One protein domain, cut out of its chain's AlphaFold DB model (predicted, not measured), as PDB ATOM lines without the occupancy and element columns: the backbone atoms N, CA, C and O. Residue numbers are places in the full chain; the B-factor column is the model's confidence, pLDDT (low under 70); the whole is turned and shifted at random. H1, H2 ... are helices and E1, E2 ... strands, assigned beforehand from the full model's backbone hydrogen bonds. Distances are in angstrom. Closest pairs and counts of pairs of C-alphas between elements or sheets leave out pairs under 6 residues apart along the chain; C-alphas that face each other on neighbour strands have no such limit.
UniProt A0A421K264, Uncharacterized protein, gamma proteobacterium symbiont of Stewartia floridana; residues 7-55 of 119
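AT A GLANCE: This is residues 7 to 55 of the 119 residues of an uncharacterized protein of gamma proteobacterium symbiont of Stewartia floridana (UniProt A0A421K264). A small, narrow sheet of three antiparallel strands is built mainly of the hairpin E2 and E3, with the short E1 beside one end of E2 and two short helices, H1 and H2, following one another on the E3 side. The tight turn between E2 and E3 makes one end of the longest axis, and the long loop between E1 and E2 makes the other. The printed part has 49 residues with, along the chain, E1, E2, E3, H1 and H2; the sheet's order is E1, E2, E3, and the class is mixed, helices and strands. The whole is compact, with a radius of gyration of the C-alphas of 10.2 A, and elongated in outline, spanning 30 by 19 by 14 A.

HOW THE PARTS SIT: E2, residues 21 to 26, is the inner strand of the sheet. E3, residues 29 to 34, is an edge strand and forms a hairpin with E2, antiparallel at 162 degrees; N 24 and O 31 are 2.9 A apart and N 33 and O 22 are 2.9 A apart, within hydrogen-bond range. E1, residues 7 to 9, is the other edge strand and forms a hairpin with E2, antiparallel at 153 degrees, with N 7 and O 23 2.8 A apart. The three strands form a meander, each the antiparallel neighbour of the one before. H1, residues 40 to 46, is on the sheet but only grazes it with residues 40 to 44; its closest C-alphas to E3 are those of Ile 32 and Thr 40, 6.5 A apart. H2, residues 51 to 54, also only grazes the sheet; the C-alphas of Ile 30 and Leu 54 are its closest to E3, 4.8 A apart. H1 and H2 are close but not clearly touching, the closest C-alphas being those of Leu 44 and Phe 51, 7.3 A apart. In H1 every O i to N i+4 pair is within hydrogen-bond range; H2 is too short for such a pair, and its one O i to N i+3 pair is within range.

IN THESE COORDINATES: E1 begins at C-alpha 7, at (142.738, 168.615, 285.283), and is 6.7 A long from first to last C-alpha. E2 measures 16.3 A and E3 16.7 A, E3 ending at C-alpha 34, at (140.523, 166.685, 296.871). H1 measures 10.1 A and H2 5.3 A, H2 ending at C-alpha 54, at (139.973, 154.514, 288.508).

THE WHOLE: The two C-alphas farthest apart are those of Asp 15 and Gly 27, 30.6 A. The printed part has no cut. The link from E1 to E2, 11 residues, is long; those from E2 to E3, E3 to H1 and H1 to H2 are tight. The mean pLDDT of the printed part is 91.2, and no printed residue is under 70.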
ATOM      1  N   TRP A   7     143.915 167.751 285.262       92.88
ATOM      2  CA  TRP A   7     142.738 168.615 285.283       92.88
ATOM      3  C   TRP A   7     142.397 169.042 286.710       92.88
ATOM      4  O   TRP A   7     142.709 168.349 287.677       92.88
ATOM      5  N   MET A   8     141.739 170.195 286.821       93.69
ATOM      6  CA  MET A   8     141.164 170.693 288.069       93.69
ATOM      7  C   MET A   8     139.657 170.861 287.886       93.69
ATOM      8  O   MET A   8     139.218 171.458 286.903       93.69
ATOM      9  N   ALA A   9     138.878 170.365 288.840       93.88
ATOM     10  CA  ALA A   9     137.424 170.441 288.862       93.88
ATOM     11  C   ALA A   9     136.924 170.863 290.250       93.88
ATOM     12  O   ALA A   9     137.691 170.930 291.211       93.88
ATOM     13  N   ARG A  10     135.631 171.176 290.358       96.62
ATOM     14  CA  ARG A  10     134.984 171.333 291.664       96.62
ATOM     15  C   ARG A  10     134.710 169.962 292.261       96.62
ATOM     16  O   ARG A  10     134.279 169.064 291.542       96.62
ATOM     17  N   CYS A  11     134.979 169.811 293.550       96.25
ATOM     18  CA  CYS A  11     134.676 168.591 294.276       96.25
ATOM     19  C   CYS A  11     133.151 168.423 294.403       96.25
ATOM     20  O   CYS A  11     132.493 169.340 294.888       96.25
ATOM     21  N   PRO A  12     132.584 167.280 293.988       95.12
ATOM     22  CA  PRO A  12     131.160 166.989 294.157       95.12
ATOM     23  C   PRO A  12     130.784 166.541 295.583       95.12
ATOM     24  O   PRO A  12     129.617 166.629 295.954       95.12
ATOM     25  N   ALA A  13     131.755 166.102 296.392       93.25
ATOM     26  CA  ALA A  13     131.526 165.606 297.754       93.25
ATOM     27  C   ALA A  13     131.374 166.709 298.819       93.25
ATOM     28  O   ALA A  13     130.969 166.429 299.946       93.25
ATOM     29  N   HIS A  14     131.663 167.968 298.482       94.19
ATOM     30  CA  HIS A  14     131.410 169.117 299.355       94.19
ATOM     31  C   HIS A  14     130.887 170.310 298.555       94.19
ATOM     32  O   HIS A  14     130.984 170.336 297.332       94.19
ATOM     33  N   ASP A  15     130.337 171.318 299.241       92.75
ATOM     34  CA  ASP A  15     129.927 172.577 298.602       92.75
ATOM     35  C   ASP A  15     131.164 173.373 298.154       92.75
ATOM     36  O   ASP A  15     131.710 174.208 298.885       92.75
ATOM     37  N   ASP A  16     131.663 173.042 296.963       93.88
ATOM     38  CA  ASP A  16     132.925 173.553 296.455       93.88
ATOM     39  C   ASP A  16     132.754 174.813 295.599       93.88
ATOM     40  O   ASP A  16     132.229 174.794 294.482       93.88
ATOM     41  N   LYS A  17     133.259 175.945 296.098       92.44
ATOM     42  CA  LYS A  17     133.121 177.252 295.429       92.44
ATOM     43  C   LYS A  17     134.219 177.507 294.394       92.44
ATOM     44  O   LYS A  17     133.990 178.186 293.386       92.44
ATOM     45  N   THR A  18     135.393 176.917 294.592       90.88
ATOM     46  CA  THR A  18     136.581 177.056 293.734       90.88
ATOM     47  C   THR A  18     137.128 175.676 293.399       90.88
ATOM     48  O   THR A  18     137.146 174.862 294.306       90.88
ATOM     49  N   PRO A  19     137.613 175.396 292.175       94.19
ATOM     50  CA  PRO A  19     138.110 174.065 291.823       94.19
ATOM     51  C   PRO A  19     139.130 173.518 292.834       94.19
ATOM     52  O   PRO A  19     140.258 174.007 292.899       94.19
ATOM     53  N   SER A  20     138.727 172.522 293.625       94.25
ATOM     54  CA  SER A  20     139.563 171.888 294.653       94.25
ATOM     55  C   SER A  20     139.906 170.426 294.347       94.25
ATOM     56  O   SER A  20     140.748 169.843 295.028       94.25
ATOM     57  N   LEU A  21     139.292 169.835 293.321       95.56
ATOM     58  CA  LEU A  21     139.521 168.458 292.910       95.56
ATOM     59  C   LEU A  21     140.601 168.393 291.831       95.56
ATOM     60  O   LEU A  21     140.420 168.935 290.743       95.56
ATOM     61  N   SER A  22     141.702 167.706 292.117       94.19
ATOM     62  CA  SER A  22     142.737 167.381 291.141       94.19
ATOM     63  C   SER A  22     142.481 166.002 290.544       94.19
ATOM     64  O   SER A  22     142.242 165.042 291.276       94.19
ATOM     65  N   ILE A  23     142.531 165.915 289.214       93.62
ATOM     66  CA  ILE A  23     142.386 164.676 288.448       93.62
ATOM     67  C   ILE A  23     143.638 164.511 287.592       93.62
ATOM     68  O   ILE A  23     144.023 165.433 286.869       93.62
ATOM     69  N   SER A  24     144.270 163.344 287.644       91.88
ATOM     70  CA  SER A  24     145.469 163.041 286.861       91.88
ATOM     71  C   SER A  24     145.360 161.695 286.164       91.88
ATOM     72  O   SER A  24     145.046 160.704 286.809       91.88
ATOM     73  N   LEU A  25     145.704 161.638 284.884       89.19
ATOM     74  CA  LEU A  25     145.844 160.395 284.137       89.19
ATOM     75  C   LEU A  25     147.308 159.937 284.176       89.19
ATOM     76  O   LEU A  25     148.215 160.714 283.876       89.19
ATOM     77  N   SER A  26     147.548 158.690 284.568       83.88
ATOM     78  CA  SER A  26     148.872 158.061 284.628       83.88
ATOM     79  C   SER A  26     148.791 156.643 284.068       83.88
ATOM     80  O   SER A  26     148.383 155.715 284.767       83.88
ATOM     81  N   GLY A  27     149.156 156.483 282.793       85.00
ATOM     82  CA  GLY A  27     148.922 155.232 282.065       85.00
ATOM     83  C   GLY A  27     147.426 154.922 282.014       85.00
ATOM     84  O   GLY A  27     146.644 155.789 281.627       85.00
ATOM     85  N   ASP A  28     147.050 153.738 282.492       83.75
ATOM     86  CA  ASP A  28     145.660 153.280 282.602       83.75
ATOM     87  C   ASP A  28     145.016 153.575 283.967       83.75
ATOM     88  O   ASP A  28     143.967 153.028 284.297       83.75
ATOM     89  N   SER A  29     145.633 154.433 284.786       86.94
ATOM     90  CA  SER A  29     145.110 154.803 286.104       86.94
ATOM     91  C   SER A  29     144.733 156.280 286.195       86.94
ATOM     92  O   SER A  29     145.413 157.157 285.652       86.94
ATOM     93  N   ILE A  30     143.649 156.555 286.914       92.50
ATOM     94  CA  ILE A  30     143.149 157.890 287.219       92.50
ATOM     95  C   ILE A  30     143.410 158.173 288.700       92.50
ATOM     96  O   ILE A  30     142.855 157.538 289.592       92.50
ATOM     97  N   GLY A  31     144.255 159.161 288.966       92.06
ATOM     98  CA  GLY A  31     144.452 159.729 290.294       92.06
ATOM     99  C   GLY A  31     143.422 160.816 290.572       92.06
ATOM    100  O   GLY A  31     143.219 161.700 289.739       92.06
ATOM    101  N   ILE A  32     142.801 160.765 291.749       93.94
ATOM    102  CA  ILE A  32     141.858 161.779 292.219       93.94
ATOM    103  C   ILE A  32     142.276 162.231 293.613       93.94
ATOM    104  O   ILE A  32     142.471 161.408 294.507       93.94
ATOM    105  N   TYR A  33     142.392 163.543 293.802       93.88
ATOM    106  CA  TYR A  33     142.732 164.132 295.090       93.88
ATOM    107  C   TYR A  33     141.955 165.421 295.337       93.88
ATOM    108  O   TYR A  33     142.025 166.360 294.545       93.88
ATOM    109  N   CYS A  34     141.228 165.482 296.452       95.75
ATOM    110  CA  CYS A  34     140.523 166.685 296.871       95.75
ATOM    111  C   CYS A  34     141.376 167.500 297.850       95.75
ATOM    112  O   CYS A  34     141.652 167.067 298.967       95.75
ATOM    113  N   HIS A  35     141.722 168.731 297.475       93.31
ATOM    114  CA  HIS A  35     142.416 169.674 298.357       93.31
ATOM    115  C   HIS A  35     141.510 170.246 299.464       93.31
ATOM    116  O   HIS A  35     142.011 170.869 300.396       93.31
ATOM    117  N   GLY A  36     140.191 170.041 299.369       90.38
ATOM    118  CA  GLY A  36     139.209 170.424 300.389       90.38
ATOM    119  C   GLY A  36     139.075 169.428 301.547       90.38
ATOM    120  O   GLY A  36     138.358 169.716 302.499       90.38
ATOM    121  N   GLY A  37     139.763 168.281 301.484       90.50
ATOM    122  CA  GLY A  37     139.791 167.288 302.565       90.50
ATOM    123  C   GLY A  37     138.770 166.153 302.447       90.50
ATOM    124  O   GLY A  37     138.725 165.312 303.340       90.50
ATOM    125  N   CYS A  38     137.986 166.092 301.364       94.31
ATOM    126  CA  CYS A  38     137.150 164.923 301.083       94.31
ATOM    127  C   CYS A  38     138.015 163.689 300.811       94.31
ATOM    128  O   CYS A  38     139.070 163.795 300.171       94.31
ATOM    129  N   SER A  39     137.550 162.521 301.253       92.50
ATOM    130  CA  SER A  39     138.186 161.262 300.879       92.50
ATOM    131  C   SER A  39     137.951 160.966 299.394       92.50
ATOM    132  O   SER A  39     137.012 161.476 298.778       92.50
ATOM    133  N   THR A  40     138.807 160.136 298.794       90.88
ATOM    134  CA  THR A  40     138.578 159.664 297.420       90.88
ATOM    135  C   THR A  40     137.261 158.886 297.323       90.88
ATOM    136  O   THR A  40     136.566 159.026 296.323       90.88
ATOM    137  N   GLU A  41     136.888 158.138 298.366       91.38
ATOM    138  CA  GLU A  41     135.617 157.402 298.461       91.38
ATOM    139  C   GLU A  41     134.416 158.337 298.356       91.38
ATOM    140  O   GLU A  41     133.592 158.153 297.468       91.38
ATOM    141  N   ASP A  42     134.368 159.396 299.169       90.88
ATOM    142  CA  ASP A  42     133.249 160.350 299.159       90.88
ATOM    143  C   ASP A  42     133.089 161.017 297.787       90.88
ATOM    144  O   ASP A  42     131.978 161.224 297.293       90.88
ATOM    145  N   VAL A  43     134.217 161.350 297.147       92.25
ATOM    146  CA  VAL A  43     134.227 161.925 295.798       92.25
ATOM    147  C   VAL A  43     133.631 160.944 294.797       92.25
ATOM    148  O   VAL A  43     132.773 161.349 294.020       92.25
ATOM    149  N   LEU A  44     134.058 159.681 294.816       90.12
ATOM    150  CA  LEU A  44     133.572 158.643 293.908       90.12
ATOM    151  C   LEU A  44     132.088 158.338 294.133       90.12
ATOM    152  O   LEU A  44     131.312 158.357 293.174       90.12
ATOM    153  N   ASP A  45     131.679 158.155 295.387       90.38
ATOM    154  CA  ASP A  45     130.298 157.861 295.770       90.38
ATOM    155  C   ASP A  45     129.347 158.983 295.343       90.38
ATOM    156  O   ASP A  45     128.264 158.716 294.816       90.38
ATOM    157  N   SER A  46     129.765 160.247 295.481       92.44
ATOM    158  CA  SER A  46     128.946 161.403 295.087       92.44
ATOM    159  C   SER A  46     128.623 161.457 293.586       92.44
ATOM    160  O   SER A  46     127.641 162.085 293.189       92.44
ATOM    161  N   ILE A  47     129.424 160.782 292.754       89.81
ATOM    162  CA  ILE A  47     129.235 160.689 291.299       89.81
ATOM    163  C   ILE A  47     128.912 159.266 290.827       89.81
ATOM    164  O   ILE A  47     128.876 159.018 289.623       89.81
ATOM    165  N   GLY A  48     128.643 158.339 291.754       89.88
ATOM    166  CA  GLY A  48     128.261 156.960 291.444       89.88
ATOM    167  C   GLY A  48     129.373 156.117 290.814       89.88
ATOM    168  O   GLY A  48     129.074 155.182 290.072       89.88
ATOM    169  N   LEU A  49     130.635 156.453 291.083       88.69
ATOM    170  CA  LEU A  49     131.802 155.671 290.680       88.69
ATOM    171  C   LEU A  49     132.346 154.863 291.859       88.69
ATOM    172  O   LEU A  49     132.018 155.104 293.015       88.69
ATOM    173  N   THR A  50     133.216 153.909 291.561       87.56
ATOM    174  CA  THR A  50     133.949 153.114 292.545       87.56
ATOM    175  C   THR A  50     135.448 153.188 292.273       87.56
ATOM    176  O   THR A  50     135.882 153.611 291.204       87.56
ATOM    177  N   PHE A  51     136.277 152.726 293.214       84.25
ATOM    178  CA  PHE A  51     137.727 152.656 292.990       84.25
ATOM    179  C   PHE A  51     138.108 151.835 291.757       84.25
ATOM    180  O   PHE A  51     139.126 152.117 291.136       84.25
ATOM    181  N   THR A  52     137.299 150.844 291.377       86.56
ATOM    182  CA  THR A  52     137.548 150.013 290.189       86.56
ATOM    183  C   THR A  52     137.539 150.847 288.911       86.56
ATOM    184  O   THR A  52     138.293 150.560 287.990       86.56
ATOM    185  N   ASP A  53     136.729 151.905 288.878       86.44
ATOM    186  CA  ASP A  53     136.601 152.804 287.731       86.44
ATOM    187  C   ASP A  53     137.819 153.731 287.572       86.44
ATOM    188  O   ASP A  53     137.976 154.376 286.537       86.44
ATOM    189  N   LEU A  54     138.706 153.784 288.577       87.56
ATOM    190  CA  LEU A  54     139.973 154.514 288.508       87.56
ATOM    191  C   LEU A  54     141.094 153.733 287.823       87.56
ATOM    192  O   LEU A  54     142.160 154.302 287.592       87.56
ATOM    193  N   TYR A  55     140.883 152.459 287.504       84.56
ATOM    194  CA  TYR A  55     141.894 151.600 286.897       84.56
ATOM    195  C   TYR A  55     141.381 150.997 285.586       84.56
ATOM    196  O   TYR A  55     140.207 150.656 285.444       84.56
TER     197      TYR A  55